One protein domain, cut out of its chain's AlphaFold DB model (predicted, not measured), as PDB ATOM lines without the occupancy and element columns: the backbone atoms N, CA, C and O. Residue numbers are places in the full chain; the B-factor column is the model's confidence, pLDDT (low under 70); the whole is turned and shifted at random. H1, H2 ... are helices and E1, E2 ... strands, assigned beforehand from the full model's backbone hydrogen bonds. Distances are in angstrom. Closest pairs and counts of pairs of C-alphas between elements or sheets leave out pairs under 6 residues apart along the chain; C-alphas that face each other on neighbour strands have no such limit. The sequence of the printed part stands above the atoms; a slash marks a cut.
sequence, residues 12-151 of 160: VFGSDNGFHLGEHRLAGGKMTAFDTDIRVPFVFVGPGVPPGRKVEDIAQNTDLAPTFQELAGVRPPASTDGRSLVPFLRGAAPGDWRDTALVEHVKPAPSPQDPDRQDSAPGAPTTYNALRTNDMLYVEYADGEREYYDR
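AT A GLANCE: This is residues 12 to 151 of the 160 residues of the protein "Sulfatase-like hydrolase/transferase" of Micromonospora aurantiaca (UniProt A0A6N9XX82). With little regular structure, two lobes joined by loops: the antiparallel sheet E3 E4 E5 E6, a meander, each strand pairing with the one before; and H2, H3 and the strand pair E1 E2. The 140 printed residues, 49 in nine named elements, E1 H1 E2 H2 H3 E3 E4 E5 E6, are mixed in class. They are only just compact, close to loose: radius of gyration of the C-alphas 17.3 A, spans 47 by 37 by 29 A.

IN THESE COORDINATES: Find E1, residues 12 to 14, from (363.456, 198.899, 232.132); then H1, 35 to 38; E2, 42 to 45; H2, 61 to 71, 16.0 A; H3, 86 to 89; E3, 100 to 105, E4, 128 to 133, and E5, 136 to 141, each 16.6 A; E6, 146 to 150, ends at (351.137, 215.541, 209.400).

HOW THE PARTS SIT: Look for N and O within hydrogen-bond range: N 13 and O 43, 2.9 A, for E1 and E2; N 103 and O 130, 2.9 A, for hairpin E3 and E4. H2, with 5 of 7 O i to N i+4 pairs within range, only just touches H3, with 3 pairs of C-alphas within 8 A, closest Thr 67 and Val 86, 5.9 A.

THE WHOLE: The printed part has no cut; residues 115 to 122, in the long link E3 to E4, are under pLDDT 70.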
ATOM      1  N   VAL A  12     363.889 197.857 233.061       97.94
ATOM      2  CA  VAL A  12     363.456 198.899 232.132       97.94
ATOM      3  C   VAL A  12     364.648 199.322 231.299       97.94
ATOM      4  O   VAL A  12     365.704 199.642 231.838       97.94
ATOM      5  N   PHE A  13     364.473 199.303 229.987       97.94
ATOM      6  CA  PHE A  13     365.448 199.796 229.030       97.94
ATOM      7  C   PHE A  13     364.840 200.969 228.269       97.94
ATOM      8  O   PHE A  13     363.752 200.848 227.703       97.94
ATOM      9  N   GLY A  14     365.550 202.090 228.245       96.69
ATOM     10  CA  GLY A  14     365.155 203.264 227.482       96.69
ATOM     11  C   GLY A  14     366.291 204.265 227.341       96.69
ATOM     12  O   GLY A  14     367.438 203.937 227.642       96.69
ATOM     13  N   SER A  15     365.952 205.464 226.875       97.44
ATOM     14  CA  SER A  15     366.879 206.591 226.728       97.44
ATOM     15  C   SER A  15     366.283 207.850 227.358       97.44
ATOM     16  O   SER A  15     365.065 207.955 227.511       97.44
ATOM     17  N   ASP A  16     367.131 208.801 227.735       95.44
ATOM     18  CA  ASP A  16     366.720 210.139 228.169       95.44
ATOM     19  C   ASP A  16     366.219 210.981 226.989       95.44
ATOM     20  O   ASP A  16     365.167 211.609 227.085       95.44
ATOM     21  N   ASN A  17     366.929 210.915 225.863       96.06
ATOM     22  CA  ASN A  17     366.556 211.484 224.574       96.06
ATOM     23  C   ASN A  17     367.152 210.661 223.420       96.06
ATOM     24  O   ASN A  17     367.946 209.735 223.615       96.06
ATOM     25  N   GLY A  18     366.729 210.986 222.205       95.69
ATOM     26  CA  GLY A  18     367.331 210.544 220.957       95.69
ATOM     27  C   GLY A  18     368.483 211.453 220.519       95.69
ATOM     28  O   GLY A  18     368.971 212.281 221.292       95.69
ATOM     29  N   PHE A  19     368.957 211.269 219.292       93.31
ATOM     30  CA  PHE A  19     370.086 212.014 218.741       93.31
ATOM     31  C   PHE A  19     370.032 211.989 217.212       93.31
ATOM     32  O   PHE A  19     370.045 210.908 216.617       93.31
ATOM     33  N   HIS A  20     370.017 213.158 216.576       93.62
ATOM     34  CA  HIS A  20     370.161 213.275 215.126       93.62
ATOM     35  C   HIS A  20     371.643 213.341 214.731       93.62
ATOM     36  O   HIS A  20     372.486 213.865 215.457       93.62
ATOM     37  N   LEU A  21     371.971 212.810 213.556       93.38
ATOM     38  CA  LEU A  21     373.319 212.708 212.987       93.38
ATOM     39  C   LEU A  21     373.469 213.451 211.647       93.38
ATOM     40  O   LEU A  21     374.507 213.338 210.995       93.38
ATOM     41  N   GLY A  22     372.455 214.205 211.228       91.25
ATOM     42  CA  GLY A  22     372.440 214.933 209.953       91.25
ATOM     43  C   GLY A  22     371.043 215.143 209.367       91.25
ATOM     44  O   GLY A  22     370.884 215.839 208.358       91.25
ATOM     45  N   GLU A  23     370.032 214.521 209.970       93.75
ATOM     46  CA  GLU A  23     368.625 214.675 209.628       93.75
ATOM     47  C   GLU A  23     368.229 216.157 209.640       93.75
ATOM     48  O   GLU A  23     368.788 216.973 210.373       93.75
ATOM     49  N   HIS A  24     367.317 216.531 208.740       92.56
ATOM     50  CA  HIS A  24     366.895 217.924 208.525       92.56
ATOM     51  C   HIS A  24     368.046 218.902 208.195       92.56
ATOM     52  O   HIS A  24     367.862 220.116 208.233       92.56
ATOM     53  N   ARG A  25     369.227 218.388 207.801       91.12
ATOM     54  CA  ARG A  25     370.476 219.153 207.600       91.12
ATOM     55  C   ARG A  25     370.991 219.826 208.880       91.12
ATOM     56  O   ARG A  25     371.740 220.800 208.795       91.12
ATOM     57  N   LEU A  26     370.606 219.301 210.041       88.62
ATOM     58  CA  LEU A  26     371.116 219.729 211.336       88.62
ATOM     59  C   LEU A  26     372.500 219.121 211.583       88.62
ATOM     60  O   LEU A  26     372.802 218.013 211.139       88.62
ATOM     61  N   ALA A  27     373.362 219.849 212.290       86.75
ATOM     62  CA  ALA A  27     374.575 219.250 212.839       86.75
ATOM     63  C   ALA A  27     374.196 218.217 213.910       86.75
ATOM     64  O   ALA A  27     373.170 218.374 214.556       86.75
ATOM     65  N   GLY A  28     375.021 217.187 214.117       87.81
ATOM     66  CA  GLY A  28     374.692 216.131 215.075       87.81
ATOM     67  C   GLY A  28     374.448 216.669 216.490       87.81
ATOM     68  O   GLY A  28     375.269 217.430 217.009       87.81
ATOM     69  N   GLY A  29     373.334 216.274 217.106       88.38
ATOM     70  CA  GLY A  29     372.879 216.860 218.360       88.38
ATOM     71  C   GLY A  29     371.541 216.317 218.858       88.38
ATOM     72  O   GLY A  29     371.047 215.283 218.408       88.38
ATOM     73  N   LYS A  30     370.980 217.027 219.841       86.50
ATOM     74  CA  LYS A  30     369.681 216.730 220.466       86.50
ATOM     75  C   LYS A  30     369.089 218.019 221.026       86.50
ATOM     76  O   LYS A  30     369.584 218.520 222.030       86.50
ATOM     77  N   MET A  31     368.089 218.595 220.372       90.62
ATOM     78  CA  MET A  31     367.414 219.828 220.827       90.62
ATOM     79  C   MET A  31     366.035 220.022 220.186       90.62
ATOM     80  O   MET A  31     365.300 220.915 220.596       90.62
ATOM     81  N   THR A  32     365.681 219.241 219.171       93.81
ATOM     82  CA  THR A  32     364.489 219.458 218.344       93.81
ATOM     83  C   THR A  32     363.307 218.618 218.814       93.81
ATOM     84  O   THR A  32     363.468 217.687 219.600       93.81
ATOM     85  N   ALA A  33     362.114 218.953 218.325       96.38
ATOM     86  CA  ALA A  33     360.904 218.188 218.607       96.38
ATOM     87  C   ALA A  33     360.710 216.994 217.649       96.38
ATOM     88  O   ALA A  33     359.709 216.288 217.755       96.38
ATOM     89  N   PHE A  34     361.641 216.779 216.712       96.88
ATOM     90  CA  PHE A  34     361.570 215.706 215.723       96.88
ATOM     91  C   PHE A  34     361.734 214.327 216.356       96.88
ATOM     92  O   PHE A  34     362.357 214.165 217.412       96.88
ATOM     93  N   ASP A  35     361.219 213.306 215.672       96.19
ATOM     94  CA  ASP A  35     361.225 211.922 216.155       96.19
ATOM     95  C   ASP A  35     362.634 211.422 216.498       96.19
ATOM     96  O   ASP A  35     362.796 210.644 217.437       96.19
ATOM     97  N   THR A  36     363.654 211.901 215.781       95.62
ATOM     98  CA  THR A  36     365.063 211.569 216.036       95.62
ATOM     99  C   THR A  36     365.519 211.917 217.446       95.62
ATOM    100  O   THR A  36     366.399 211.240 217.971       95.62
ATOM    101  N   ASP A  37     364.920 212.939 218.060       95.62
ATOM    102  CA  ASP A  37     365.337 213.500 219.344       95.62
ATOM    103  C   ASP A  37     364.398 213.086 220.477       95.62
ATOM    104  O   ASP A  37     364.850 212.900 221.606       95.62
ATOM    105  N   ILE A  38     363.101 212.918 220.200       96.31
ATOM    106  CA  ILE A  38     362.094 212.701 221.253       96.31
ATOM    107  C   ILE A  38     361.589 211.259 221.337       96.31
ATOM    108  O   ILE A  38     361.086 210.843 222.383       96.31
ATOM    109  N   ARG A  39     361.700 210.469 220.260       96.12
ATOM    110  CA  ARG A  39     361.160 209.106 220.222       96.12
ATOM    111  C   ARG A  39     362.230 208.088 220.585       96.12
ATOM    112  O   ARG A  39     362.991 207.606 219.750       96.12
ATOM    113  N   VAL A  40     362.237 207.718 221.857       97.31
ATOM    114  CA  VAL A  40     363.232 206.817 222.442       97.31
ATOM    115  C   VAL A  40     362.713 205.383 222.602       97.31
ATOM    116  O   VAL A  40     361.500 205.154 222.651       97.31
ATOM    117  N   PRO A  41     363.607 204.382 222.721       97.19
ATOM    118  CA  PRO A  41     363.215 203.049 223.157       97.19
ATOM    119  C   PRO A  41     362.548 203.099 224.534       97.19
ATOM    120  O   PRO A  41     363.003 203.826 225.417       97.19
ATOM    121  N   PHE A  42     361.513 202.283 224.735       96.94
ATOM    122  CA  PHE A  42     360.877 202.152 226.041       96.94
ATOM    123  C   PHE A  42     360.369 200.727 226.269       96.94
ATOM    124  O   PHE A  42     359.272 200.350 225.862       96.94
ATOM    125  N   VAL A  43     361.222 199.890 226.858       98.00
ATOM    126  CA  VAL A  43     361.012 198.443 226.976       98.00
ATOM    127  C   VAL A  43     360.965 198.040 228.442       98.00
ATOM    128  O   VAL A  43     361.892 198.317 229.199       98.00
ATOM    129  N   PHE A  44     359.910 197.319 228.817       97.88
ATOM    130  CA  PHE A  44     359.747 196.728 230.141       97.88
ATOM    131  C   PHE A  44     359.787 195.205 230.063       97.88
ATOM    132  O   PHE A  44     359.119 194.586 229.234       97.88
ATOM    133  N   VAL A  45     360.529 194.596 230.980       97.00
ATOM    134  CA  VAL A  45     360.534 193.153 231.227       97.00
ATOM    135  C   VAL A  45     360.393 192.943 232.725       97.00
ATOM    136  O   VAL A  45     361.042 193.629 233.504       97.00
ATOM    137  N   GLY A  46     359.565 191.999 233.156       95.88
ATOM    138  CA  GLY A  46     359.465 191.693 234.576       95.88
ATOM    139  C   GLY A  46     358.239 190.868 234.945       95.88
ATOM    140  O   GLY A  46     357.528 190.369 234.064       95.88
ATOM    141  N   PRO A  47     357.979 190.719 236.252       94.94
ATOM    142  CA  PRO A  47     356.865 189.935 236.764       94.94
ATOM    143  C   PRO A  47     355.518 190.430 236.227       94.94
ATOM    144  O   PRO A  47     355.160 191.600 236.368       94.94
ATOM    145  N   GLY A  48     354.759 189.525 235.607       92.81
ATOM    146  CA  GLY A  48     353.425 189.816 235.074       92.81
ATOM    147  C   GLY A  48     353.394 190.592 233.753       92.81
ATOM    148  O   GLY A  48     352.301 190.783 233.230       92.81
ATOM    149  N   VAL A  49     354.547 190.986 233.192       96.94
ATOM    150  CA  VAL A  49     354.620 191.683 231.898       96.94
ATOM    151  C   VAL A  49     354.434 190.691 230.744       96.94
ATOM    152  O   VAL A  49     355.248 189.771 230.615       96.94
ATOM    153  N   PRO A  50     353.399 190.836 229.888       95.94
ATOM    154  CA  PRO A  50     353.194 189.934 228.760       95.94
ATOM    155  C   PRO A  50     354.364 189.999 227.764       95.94
ATOM    156  O   PRO A  50     354.699 191.087 227.285       95.94
ATOM    157  N   PRO A  51     354.985 188.861 227.405       95.56
ATOM    158  CA  PRO A  51     356.121 188.855 226.492       95.56
ATOM    159  C   PRO A  51     355.696 189.265 225.079       95.56
ATOM    160  O   PRO A  51     354.666 188.825 224.574       95.56
ATOM    161  N   GLY A  52     356.513 190.094 224.424       95.69
ATOM    162  CA  GLY A  52     356.313 190.493 223.028       95.69
ATOM    163  C   GLY A  52     355.125 191.428 222.779       95.69
ATOM    164  O   GLY A  52     354.849 191.746 221.622       95.69
ATOM    165  N   ARG A  53     354.430 191.885 223.829       96.06
ATOM    166  CA  ARG A  53     353.359 192.874 223.689       96.06
ATOM    167  C   ARG A  53     353.942 194.210 223.232       96.06
ATOM    168  O   ARG A  53     354.914 194.694 223.805       96.06
ATOM    169  N   LYS A  54     353.300 194.807 222.230       96.88
ATOM    170  CA  LYS A  54     353.541 196.182 221.788       96.88
ATOM    171  C   LYS A  54     352.378 197.061 222.230       96.88
ATOM    172  O   LYS A  54     351.235 196.606 222.236       96.88
ATOM    173  N   VAL A  55     352.698 198.283 222.634       96.38
ATOM    174  CA  VAL A  55     351.746 199.316 223.042       96.38
ATOM    175  C   VAL A  55     352.046 200.523 222.166       96.38
ATOM    176  O   VAL A  55     353.188 200.969 222.130       96.38
ATOM    177  N   GLU A  56     351.040 200.979 221.424       95.25
ATOM    178  CA  GLU A  56     351.149 202.126 220.508       95.25
ATOM    179  C   GLU A  56     350.643 203.426 221.167       95.25
ATOM    180  O   GLU A  56     350.744 204.509 220.594       95.25
ATOM    181  N   ASP A  57     350.072 203.320 222.370       97.12
ATOM    182  CA  ASP A  57     349.684 204.449 223.206       97.12
ATOM    183  C   ASP A  57     350.908 205.274 223.627       97.12
ATOM    184  O   ASP A  57     351.988 204.744 223.899       97.12
ATOM    185  N   ILE A  58     350.724 206.590 223.729       97.12
ATOM    186  CA  ILE A  58     351.809 207.521 224.039       97.12
ATOM    187  C   ILE A  58     352.256 207.372 225.495       97.12
ATOM    188  O   ILE A  58     351.487 207.592 226.438       97.12
ATOM    189  N   ALA A  59     353.538 207.077 225.671       97.31
ATOM    190  CA  ALA A  59     354.212 207.046 226.958       97.31
ATOM    191  C   ALA A  59     355.328 208.098 226.998       97.31
ATOM    192  O   ALA A  59     355.940 208.402 225.974       97.31
ATOM    193  N   GLN A  60     355.583 208.660 228.178       97.56
ATOM    194  CA  GLN A  60     356.604 209.688 228.397       97.56
ATOM    195  C   GLN A  60     357.579 209.249 229.495       97.56
ATOM    196  O   GLN A  60     357.211 208.489 230.390       97.56
ATOM    197  N   ASN A  61     358.808 209.772 229.502       97.56
ATOM    198  CA  ASN A  61     359.777 209.494 230.573       97.56
ATOM    199  C   ASN A  61     359.235 209.885 231.964       97.56
ATOM    200  O   ASN A  61     359.567 209.244 232.960       97.56
ATOM    201  N   THR A  62     358.346 210.881 232.036       97.62
ATOM    202  CA  THR A  62     357.644 211.293 233.264       97.62
ATOM    203  C   THR A  62     356.722 210.207 233.829       97.62
ATOM    204  O   THR A  62     356.431 210.227 235.025       97.62
ATOM    205  N   ASP A  63     356.321 209.218 233.027       98.31
ATOM    206  CA  ASP A  63     355.514 208.072 233.462       98.31
ATOM    207  C   ASP A  63     356.318 207.055 234.284       98.31
ATOM    208  O   ASP A  63     355.736 206.256 235.022       98.31
ATOM    209  N   LEU A  64     357.655 207.086 234.217       98.12
ATOM    210  CA  LEU A  64     358.517 206.167 234.965       98.12
ATOM    211  C   LEU A  64     358.318 206.287 236.475       98.12
ATOM    212  O   LEU A  64     358.119 205.281 237.156       98.12
ATOM    213  N   ALA A  65     358.331 207.515 236.997       97.81
ATOM    214  CA  ALA A  65     358.210 207.771 238.428       97.81
ATOM    215  C   ALA A  65     356.904 207.210 239.037       97.81
ATOM    216  O   ALA A  65     357.000 206.398 239.963       97.81
ATOM    217  N   PRO A  66     355.697 207.546 238.529       98.44
ATOM    218  CA  PRO A  66     354.457 206.975 239.051       98.44
ATOM    219  C   PRO A  66     354.350 205.464 238.806       98.44
ATOM    220  O   PRO A  66     353.778 204.760 239.636       98.44
ATOM    221  N   THR A  67     354.936 204.940 237.721       98.25
ATOM    222  CA  THR A  67     354.988 203.488 237.469       98.25
ATOM    223  C   THR A  67     355.785 202.767 238.552       98.25
ATOM    224  O   THR A  67     355.320 201.773 239.105       98.25
ATOM    225  N   PHE A  68     356.975 203.265 238.893       98.12
ATOM    226  CA  PHE A  68     357.823 202.656 239.920       98.12
ATOM    227  C   PHE A  68     357.208 202.751 241.309       98.12
ATOM    228  O   PHE A  68     357.275 201.788 242.070       98.12
ATOM    229  N   GLN A  69     356.569 203.878 241.622       98.19
ATOM    230  CA  GLN A  69     355.824 204.036 242.867       98.19
ATOM    231  C   GLN A  69     354.718 202.982 242.975       98.19
ATOM    232  O   GLN A  69     354.683 202.252 243.965       98.19
ATOM    233  N   GLU A  70     353.880 202.824 241.945       97.69
ATOM    234  CA  GLU A  70     352.801 201.833 241.972       97.69
ATOM    235  C   GLU A  70     353.330 200.392 242.053       97.69
ATOM    236  O   GLU A  70     352.808 199.595 242.836       97.69
ATOM    237  N   LEU A  71     354.392 200.055 241.311       97.38
ATOM    238  CA  LEU A  71     355.043 198.740 241.398       97.38
ATOM    239  C   LEU A  71     355.608 198.457 242.798       97.38
ATOM    240  O   LEU A  71     355.572 197.314 243.248       97.38
ATOM    241  N   ALA A  72     356.075 199.489 243.503       97.25
ATOM    242  CA  ALA A  72     356.532 199.403 244.887       97.25
ATOM    243  C   ALA A  72     355.387 199.426 245.924       97.25
ATOM    244  O   ALA A  72     355.649 199.410 247.125       97.25
ATOM    245  N   GLY A  73     354.119 199.483 245.493       97.38
ATOM    246  CA  GLY A  73     352.958 199.577 246.384       97.38
ATOM    247  C   GLY A  73     352.758 200.962 247.011       97.38
ATOM    248  O   GLY A  73     352.016 201.103 247.983       97.38
ATOM    249  N   VAL A  74     353.410 201.989 246.465       97.75
ATOM    250  CA  VAL A  74     353.302 203.384 246.895       97.75
ATOM    251  C   VAL A  74     352.341 204.123 245.970       97.75
ATOM    252  O   VAL A  74     352.416 204.017 244.749       97.75
ATOM    253  N   ARG A  75     351.432 204.916 246.543       96.12
ATOM    254  CA  ARG A  75     350.531 205.759 245.751       96.12
ATOM    255  C   ARG A  75     351.286 206.994 245.231       96.12
ATOM    256  O   ARG A  75     351.800 207.742 246.066       96.12
ATOM    257  N   PRO A  76     351.301 207.256 243.911       95.75
ATOM    258  CA  PRO A  76     351.866 208.490 243.379       95.75
ATOM    259  C   PRO A  76     351.157 209.742 243.927       95.75
ATOM    260  O   PRO A  76     349.932 209.716 244.110       95.75
ATOM    261  N   PRO A  77     351.885 210.842 244.198       95.31
ATOM    262  CA  PRO A  77     351.282 212.126 244.543       95.31
ATOM    263  C   PRO A  77     350.315 212.626 243.462       95.31
ATOM    264  O   PRO A  77     350.526 212.415 242.274       95.31
ATOM    265  N   ALA A  78     349.281 213.368 243.864       94.00
ATOM    266  CA  ALA A  78     348.335 213.971 242.916       94.00
ATOM    267  C   ALA A  78     348.971 215.049 242.014       94.00
ATOM    268  O   ALA A  78     348.387 215.416 241.003       94.00
ATOM    269  N   SER A  79     350.145 215.560 242.393       95.69
ATOM    270  CA  SER A  79     350.918 216.551 241.641       95.69
ATOM    271  C   SER A  79     351.889 215.934 240.631       95.69
ATOM    272  O   SER A  79     352.749 216.641 240.122       95.69
ATOM    273  N   THR A  80     351.854 214.616 240.415       96.25
ATOM    274  CA  THR A  80     352.705 213.959 239.419       96.25
ATOM    275  C   THR A  80     352.124 214.162 238.022       96.25
ATOM    276  O   THR A  80     350.981 213.788 237.780       96.25
ATOM    277  N   ASP A  81     352.922 214.711 237.104       95.69
ATOM    278  CA  ASP A  81     352.487 214.974 235.722       95.69
ATOM    279  C   ASP A  81     352.314 213.684 234.896       95.69
ATOM    280  O   ASP A  81     351.444 213.584 234.028       95.69
ATOM    281  N   GLY A  82     353.146 212.675 235.175       97.12
ATOM    282  CA  GLY A  82     353.073 211.359 234.541       97.12
ATOM    283  C   GLY A  82     351.898 210.508 235.032       97.12
ATOM    284  O   GLY A  82     351.295 210.752 236.077       97.12
ATOM    285  N   ARG A  83     351.608 209.431 234.302       97.12
ATOM    286  CA  ARG A  83     350.612 208.410 234.656       97.12
ATOM    287  C   ARG A  83     351.292 207.048 234.704       97.12
ATOM    288  O   ARG A  83     352.144 206.740 233.880       97.12
ATOM    289  N   SER A  84     350.916 206.221 235.672       97.56
ATOM    290  CA  SER A  84     351.497 204.885 235.819       97.56
ATOM    291  C   SER A  84     351.200 203.995 234.607       97.56
ATOM    292  O   SER A  84     350.057 203.888 234.164       97.56
ATOM    293  N   LEU A  85     352.230 203.309 234.111       97.94
ATOM    294  CA  LEU A  85     352.160 202.348 233.010       97.94
ATOM    295  C   LEU A  85     351.763 200.943 233.479       97.94
ATOM    296  O   LEU A  85     351.591 200.052 232.647       97.94
ATOM    297  N   VAL A  86     351.595 200.714 234.789       97.50
ATOM    298  CA  VAL A  86     351.245 199.395 235.350       97.50
ATOM    299  C   VAL A  86     350.037 198.738 234.665       97.50
ATOM    300  O   VAL A  86     350.117 197.532 234.408       97.50
ATOM    301  N   PRO A  87     348.954 199.453 234.295       97.25
ATOM    302  CA  PRO A  87     347.872 198.854 233.517       97.25
ATOM    303  C   PRO A  87     348.368 198.209 232.215       97.25
ATOM    304  O   PRO A  87     348.042 197.052 231.938       97.25
ATOM    305  N   PHE A  88     349.231 198.892 231.456       97.50
ATOM    306  CA  PHE A  88     349.830 198.335 230.243       97.50
ATOM    307  C   PHE A  88     350.777 197.173 230.546       97.50
ATOM    308  O   PHE A  88     350.746 196.152 229.853       97.50
ATOM    309  N   LEU A  89     351.568 197.281 231.615       97.12
ATOM    310  CA  LEU A  89     352.437 196.193 232.067       97.12
ATOM    311  C   LEU A  89     351.643 194.945 232.463       97.12
ATOM    312  O   LEU A  89     352.181 193.854 232.398       97.12
ATOM    313  N   ARG A  90     350.361 195.069 232.819       96.25
ATOM    314  CA  ARG A  90     349.462 193.943 233.131       96.25
ATOM    315  C   ARG A  90     348.572 193.523 231.959       96.25
ATOM    316  O   ARG A  90     347.635 192.751 232.142       96.25
ATOM    317  N   GLY A  91     348.856 194.015 230.753       95.69
ATOM    318  CA  GLY A  91     348.122 193.657 229.538       95.69
ATOM    319  C   GLY A  91     346.816 194.425 229.318       95.69
ATOM    320  O   GLY A  91     346.112 194.127 228.356       95.69
ATOM    321  N   ALA A  92     346.493 195.416 230.151       95.81
ATOM    322  CA  ALA A  92     345.337 196.279 229.940       95.81
ATOM    323  C   ALA A  92     345.633 197.393 228.915       95.81
ATOM    324  O   ALA A  92     346.788 197.656 228.556       95.81
ATOM    325  N   ALA A  93     344.565 198.032 228.445       92.19
ATOM    326  CA  ALA A  93     344.584 199.243 227.629       92.19
ATOM    327  C   ALA A  93     343.548 200.218 228.223       92.19
ATOM    328  O   ALA A  93     342.349 200.027 228.007       92.19
ATOM    329  N   PRO A  94     343.969 201.174 229.071       94.00
ATOM    330  CA  PRO A  94     343.074 202.171 229.650       94.00
ATOM    331  C   PRO A  94     342.421 203.022 228.556       94.00
ATOM    332  O   PRO A  94     343.113 203.565 227.703       94.00
ATOM    333  N   GLY A  95     341.092 203.146 228.579       92.06
ATOM    334  CA  GLY A  95     340.357 203.920 227.568       92.06
ATOM    335  C   GLY A  95     340.473 205.441 227.724       92.06
ATOM    336  O   GLY A  95     340.129 206.171 226.803       92.06
ATOM    337  N   ASP A  96     340.942 205.918 228.875       95.06
ATOM    338  CA  ASP A  96     341.140 207.329 229.228       95.06
ATOM    339  C   ASP A  96     342.625 207.742 229.207       95.06
ATOM    340  O   ASP A  96     343.040 208.711 229.858       95.06
ATOM    341  N   TRP A  97     343.454 206.994 228.474       97.44
ATOM    342  CA  TRP A  97     344.864 207.319 228.307       97.44
ATOM    343  C   TRP A  97     345.070 208.599 227.485       97.44
ATOM    344  O   TRP A  97     344.172 209.061 226.785       97.44
ATOM    345  N   ARG A  98     346.252 209.213 227.604       96.94
ATOM    346  CA  ARG A  98     346.571 210.425 226.838       96.94
ATOM    347  C   ARG A  98     346.719 210.097 225.351       96.94
ATOM    348  O   ARG A  98     347.305 209.077 224.997       96.94
ATOM    349  N   ASP A  99     346.263 211.008 224.507       96.81
ATOM    350  CA  ASP A  99     346.431 210.979 223.047       96.81
ATOM    351  C   ASP A  99     347.516 211.951 222.551       96.81
ATOM    352  O   ASP A  99     347.859 211.961 221.368       96.81
ATOM    353  N   THR A 100     348.073 212.745 223.469       97.38
ATOM    354  CA  THR A 100     349.014 213.826 223.185       97.38
ATOM    355  C   THR A 100     350.127 213.838 224.234       97.38
ATOM    356  O   THR A 100     349.864 213.702 225.433       97.38
ATOM    357  N   ALA A 101     351.369 214.021 223.790       97.62
ATOM    358  CA  ALA A 101     352.517 214.352 224.625       97.62
ATOM    359  C   ALA A 101     352.877 215.832 224.469       97.62
ATOM    360  O   ALA A 101     352.886 216.364 223.358       97.62
ATOM    361  N   LEU A 102     353.211 216.464 225.590       98.00
ATOM    362  CA  LEU A 102     353.893 217.751 225.621       98.00
ATOM    363  C   LEU A 102     355.407 217.511 225.556       98.00
ATOM    364  O   LEU A 102     355.929 216.667 226.293       98.00
ATOM    365  N   VAL A 103     356.092 218.260 224.700       98.00
ATOM    366  CA  VAL A 103     357.555 218.330 224.626       98.00
ATOM    367  C   VAL A 103     357.962 219.787 224.789       98.00
ATOM    368  O   VAL A 103     357.438 220.658 224.100       98.00
ATOM    369  N   GLU A 104     358.901 220.054 225.687       97.00
ATOM    370  CA  GLU A 104     359.360 221.409 225.984       97.00
ATOM    371  C   GLU A 104     360.875 221.481 225.834       97.00
ATOM    372  O   GLU A 104     361.609 220.584 226.256       97.00
ATOM    373  N   HIS A 105     361.347 222.583 225.266       94.62
ATOM    374  CA  HIS A 105     362.760 222.907 225.201       94.62
ATOM    375  C   HIS A 105     362.970 224.329 225.695       94.62
ATOM    376  O   HIS A 105     362.405 225.286 225.164       94.62
ATOM    377  N   VAL A 106     363.843 224.472 226.689       91.12
ATOM    378  CA  VAL A 106     364.297 225.772 227.175       91.12
ATOM    379  C   VAL A 106     365.722 225.978 226.706       91.12
ATOM    380  O   VAL A 106     366.632 225.293 227.172       91.12
ATOM    381  N   LYS A 107     365.926 226.951 225.815       85.06
ATOM    382  CA  LYS A 107     367.267 227.322 225.376       85.06
ATOM    383  C   LYS A 107     368.024 227.947 226.554       85.06
ATOM    384  O   LYS A 107     367.614 229.017 227.020       85.06
ATOM    385  N   PRO A 108     369.108 227.324 227.049       76.62
ATOM    386  CA  PRO A 108     369.855 227.881 228.162       76.62
ATOM    387  C   PRO A 108     370.552 229.178 227.739       76.62
ATOM    388  O   PRO A 108     370.907 229.378 226.572       76.62
ATOM    389  N   ALA A 109     370.773 230.070 228.705       77.50
ATOM    390  CA  ALA A 109     371.629 231.227 228.480       77.50
ATOM    391  C   ALA A 109     373.051 230.746 228.124       77.50
ATOM    392  O   ALA A 109     373.543 229.813 228.764       77.50
ATOM    393  N   PRO A 110     373.739 231.369 227.149       73.12
ATOM    394  CA  PRO A 110     375.090 230.960 226.786       73.12
ATOM    395  C   PRO A 110     376.032 231.006 227.993       73.12
ATOM    396  O   PRO A 110     376.266 232.070 228.567       73.12
ATOM    397  N   SER A 111     376.606 229.858 228.347       76.94
ATOM    398  CA  SER A 111     377.600 229.736 229.412       76.94
ATOM    399  C   SER A 111     378.898 229.172 228.828       76.94
ATOM    400  O   SER A 111     378.907 228.063 228.297       76.94
ATOM    401  N   PRO A 112     380.022 229.909 228.876       75.81
ATOM    402  CA  PRO A 112     381.323 229.392 228.444       75.81
ATOM    403  C   PRO A 112     381.831 228.199 229.265       75.81
ATOM    404  O   PRO A 112     382.783 227.551 228.847       75.81
ATOM    405  N   GLN A 113     381.235 227.939 230.429       80.25
ATOM    406  CA  GLN A 113     381.598 226.845 231.331       80.25
ATOM    407  C   GLN A 113     380.654 225.645 231.223       80.25
ATOM    408  O   GLN A 113     380.860 224.670 231.939       80.25
ATOM    409  N   ASP A 114     379.617 225.721 230.386       73.31
ATOM    410  CA  ASP A 114     378.698 224.606 230.188       73.31
ATOM    411  C   ASP A 114     379.422 223.465 229.446       73.31
ATOM    412  O   ASP A 114     379.849 223.662 228.304       73.31
ATOM    413  N   PRO A 115     379.626 222.296 230.083       68.00
ATOM    414  CA  PRO A 115     380.266 221.154 229.436       68.00
ATOM    415  C   PRO A 115     379.392 220.556 228.325       68.00
ATOM    416  O   PRO A 115     379.930 219.931 227.414       68.00
ATOM    417  N   ASP A 116     378.080 220.801 228.376       64.50
ATOM    418  CA  ASP A 116     377.090 220.389 227.384       64.50
ATOM    419  C   ASP A 116     376.781 221.517 226.400       64.50
ATOM    420  O   ASP A 116     375.769 221.473 225.693       64.50
ATOM    421  N   ARG A 117     377.657 222.532 226.331       64.06
ATOM    422  CA  ARG A 117     377.598 223.593 225.333       64.06
ATOM    423  C   ARG A 117     377.658 222.967 223.947       64.06
ATOM    424  O   ARG A 117     378.714 222.802 223.341       64.06
ATOM    425  N   GLN A 118     376.484 222.688 223.408       61.62
ATOM    426  CA  GLN A 118     376.287 222.636 221.983       61.62
ATOM    427  C   GLN A 118     376.390 224.095 221.559       61.62
ATOM    428  O   GLN A 118     375.444 224.877 221.697       61.62
ATOM    429  N   ASP A 119     377.604 224.492 221.157       56.16
ATOM    430  CA  ASP A 119     377.848 225.726 220.413       56.16
ATOM    431  C   ASP A 119     376.680 225.933 219.465       56.16
ATOM    432  O   ASP A 119     376.189 224.935 218.952       56.16
ATOM    433  N   SER A 120     376.218 227.174 219.274       56.34
ATOM    434  CA  SER A 120     375.082 227.529 218.412       56.34
ATOM    435  C   SER A 120     375.278 227.006 216.987       56.34
ATOM    436  O   SER A 120     375.628 227.746 216.069       56.34
ATOM    437  N   ALA A 121     375.103 225.704 216.829       60.12
ATOM    438  CA  ALA A 121     375.277 224.987 215.609       60.12
ATOM    439  C   ALA A 121     374.165 225.512 214.713       60.12
ATOM    440  O   ALA A 121     373.049 225.754 215.197       60.12
ATOM    441  N   PRO A 122     374.457 225.767 213.433       62.38
ATOM    442  CA  PRO A 122     373.421 226.154 212.494       62.38
ATOM    443  C   PRO A 122     372.216 225.209 212.635       62.38
ATOM    444  O   PRO A 122     372.380 223.993 212.553       62.38
ATOM    445  N   GLY A 123     371.035 225.772 212.908       71.19
ATOM    446  CA  GLY A 123     369.799 225.007 213.114       71.19
ATOM    447  C   GLY A 123     369.410 224.706 214.568       71.19
ATOM    448  O   GLY A 123     368.384 224.074 214.780       71.19
ATOM    449  N   ALA A 124     370.160 225.169 215.577       79.31
ATOM    450  CA  ALA A 124     369.730 225.042 216.974       79.31
ATOM    451  C   ALA A 124     368.432 225.843 217.236       79.31
ATOM    452  O   ALA A 124     368.441 227.069 217.045       79.31
ATOM    453  N   PRO A 125     367.346 225.205 217.717       87.62
ATOM    454  CA  PRO A 125     366.061 225.873 217.881       87.62
ATOM    455  C   PRO A 125     366.102 226.936 218.989       87.62
ATOM    456  O   PRO A 125     366.974 226.944 219.871       87.62
ATOM    457  N   THR A 126     365.155 227.870 218.949       90.12
ATOM    458  CA  THR A 126     364.842 228.719 220.105       90.12
ATOM    459  C   THR A 126     364.096 227.899 221.169       90.12
ATOM    460  O   THR A 126     363.861 226.699 221.006       90.12
ATOM    461  N   THR A 127     363.790 228.498 222.322       94.06
ATOM    462  CA  THR A 127     362.869 227.872 223.289       94.06
ATOM    463  C   THR A 127     361.552 227.564 222.576       94.06
ATOM    464  O   THR A 127     361.063 228.421 221.842       94.06
ATOM    465  N   TYR A 128     360.979 226.382 222.793       97.12
ATOM    466  CA  TYR A 128     359.696 226.007 222.202       97.12
ATOM    467  C   TYR A 128     358.872 225.118 223.127       97.12
ATOM    468  O   TYR A 128     359.401 224.465 224.030       97.12
ATOM    469  N   ASN A 129     357.579 225.057 222.817       98.25
ATOM    470  CA  ASN A 129     356.670 224.019 223.284       98.25
ATOM    471  C   ASN A 129     356.102 223.288 222.070       98.25
ATOM    472  O   ASN A 129     355.790 223.914 221.056       98.25
ATOM    473  N   ALA A 130     355.950 221.974 222.177       98.31
ATOM    474  CA  ALA A 130     355.429 221.144 221.110       98.31
ATOM    475  C   ALA A 130     354.369 220.164 221.614       98.31
ATOM    476  O   ALA A 130     354.466 219.611 222.712       98.31
ATOM    477  N   LEU A 131     353.360 219.937 220.777       98.31
ATOM    478  CA  LEU A 131     352.343 218.912 220.958       98.31
ATOM    479  C   LEU A 131     352.607 217.777 219.976       98.31
ATOM    480  O   LEU A 131     352.741 217.996 218.771       98.31
ATOM    481  N   ARG A 132     352.654 216.557 220.505       97.44
ATOM    482  CA  ARG A 132     352.929 215.342 219.745       97.44
ATOM    483  C   ARG A 132     351.806 214.328 219.937       97.44
ATOM    484  O   ARG A 132     351.667 213.761 221.018       97.44
ATOM    485  N   THR A 133     351.052 214.046 218.882       96.94
ATOM    486  CA  THR A 133     350.099 212.921 218.802       96.94
ATOM    487  C   THR A 133     350.681 211.830 217.914       96.94
ATOM    488  O   THR A 133     351.681 212.057 217.239       96.94
ATOM    489  N   ASN A 134     350.075 210.643 217.860       94.25
ATOM    490  CA  ASN A 134     350.579 209.539 217.030       94.25
ATOM    491  C   ASN A 134     350.775 209.886 215.542       94.25
ATOM    492  O   ASN A 134     351.617 209.274 214.884       94.25
ATOM    493  N   ASP A 135     350.048 210.879 215.046       96.19
ATOM    494  CA  ASP A 135     349.961 211.307 213.655       96.19
ATOM    495  C   ASP A 135     350.333 212.781 213.420       96.19
ATOM    496  O   ASP A 135     350.310 213.223 212.274       96.19
ATOM    497  N   MET A 136     350.716 213.536 214.450       97.06
ATOM    498  CA  MET A 136     350.981 214.971 214.330       97.06
ATOM    499  C   MET A 136     352.147 215.416 215.202       97.06
ATOM    500  O   MET A 136     352.275 214.990 216.351       97.06
ATOM    501  N   LEU A 137     352.934 216.353 214.687       98.38
ATOM    502  CA  LEU A 137     353.806 217.210 215.481       98.38
ATOM    503  C   LEU A 137     353.429 218.673 215.224       98.38
ATOM    504  O   LEU A 137     353.362 219.091 214.074       98.38
ATOM    505  N   TYR A 138     353.197 219.447 216.279       98.50
ATOM    506  CA  TYR A 138     353.022 220.898 216.215       98.50
ATOM    507  C   TYR A 138     353.996 221.572 217.175       98.50
ATOM    508  O   TYR A 138     354.084 221.150 218.326       98.50
ATOM    509  N   VAL A 139     354.701 222.608 216.727       98.50
ATOM    510  CA  VAL A 139     355.733 223.315 217.498       98.50
ATOM    511  C   VAL A 139     355.465 224.816 217.467       98.50
ATOM    512  O   VAL A 139     355.247 225.387 216.399       98.50
ATOM    513  N   GLU A 140     355.520 225.463 218.631       98.38
ATOM    514  CA  GLU A 140     355.532 226.922 218.755       98.38
ATOM    515  C   GLU A 140     356.849 227.389 219.366       98.38
ATOM    516  O   GLU A 140     357.187 227.040 220.503       98.38
ATOM    517  N   TYR A 141     357.572 228.213 218.615       97.12
ATOM    518  CA  TYR A 141     358.853 228.772 219.013       97.12
ATOM    519  C   TYR A 141     358.679 230.130 219.704       97.12
ATOM    520  O   TYR A 141     357.735 230.882 219.452       97.12
ATOM    521  N   ALA A 142     359.616 230.479 220.584       95.44
ATOM    522  CA  ALA A 142     359.578 231.721 221.359       95.44
ATOM    523  C   ALA A 142     359.722 232.995 220.503       95.44
ATOM    524  O   ALA A 142     359.373 234.083 220.957       95.44
ATOM    525  N   ASP A 143     360.245 232.873 219.284       94.06
ATOM    526  CA  ASP A 143     360.320 233.949 218.289       94.06
ATOM    527  C   ASP A 143     359.017 234.126 217.485       94.06
ATOM    528  O   ASP A 143     358.893 235.090 216.730       94.06
ATOM    529  N   GLY A 144     358.023 233.259 217.703       96.25
ATOM    530  CA  GLY A 144     356.713 233.297 217.060       96.25
ATOM    531  C   GLY A 144     356.595 232.416 215.817       96.25
ATOM    532  O   GLY A 144     355.482 232.286 215.300       96.25
ATOM    533  N   GLU A 145     357.690 231.803 215.359       96.62
ATOM    534  CA  GLU A 145     357.642 230.796 214.299       96.62
ATOM    535  C   GLU A 145     356.865 229.559 214.763       96.62
ATOM    536  O   GLU A 145     356.752 229.256 215.959       96.62
ATOM    537  N   ARG A 146     356.289 228.848 213.794       97.75
ATOM    538  CA  ARG A 146     355.479 227.655 214.037       97.75
ATOM    539  C   ARG A 146     355.777 226.594 213.003       97.75
ATOM    540  O   ARG A 146     355.937 226.899 211.821       97.75
ATOM    541  N   GLU A 147     355.770 225.351 213.458       97.56
ATOM    542  CA  GLU A 147     355.890 224.193 212.589       97.56
ATOM    543  C   GLU A 147     354.746 223.210 212.825       97.56
ATOM    544  O   GLU A 147     354.305 223.011 213.958       97.56
ATOM    545  N   TYR A 148     354.256 222.599 211.752       98.31
ATOM    546  CA  TYR A 148     353.250 221.550 211.783       98.31
ATOM    547  C   TYR A 148     353.648 220.423 210.833       98.31
ATOM    548  O   TYR A 148     353.945 220.660 209.673       98.31
ATOM    549  N   TYR A 149     353.572 219.181 211.296       98.31
ATOM    550  CA  TYR A 149     353.845 218.005 210.480       98.31
ATOM    551  C   TYR A 149     352.710 216.998 210.623       98.31
ATOM    552  O   TYR A 149     352.442 216.493 211.717       98.31
ATOM    553  N   ASP A 150     352.059 216.673 209.503       97.88
ATOM    554  CA  ASP A 150     351.137 215.541 209.400       97.88
ATOM    555  C   ASP A 150     351.946 214.269 209.179       97.88
ATOM    556  O   ASP A 150     352.338 213.933 208.064       97.88
ATOM    557  N   ARG A 151     352.179 213.530 210.251       95.62
ATOM    558  CA  ARG A 151     353.069 212.375 210.263       95.62
ATOM    559  C   ARG A 151     352.460 211.105 209.703       95.62
ATOM    560  O   ARG A 151     353.189 210.155 209.417       95.62
TER     561      ARG A 151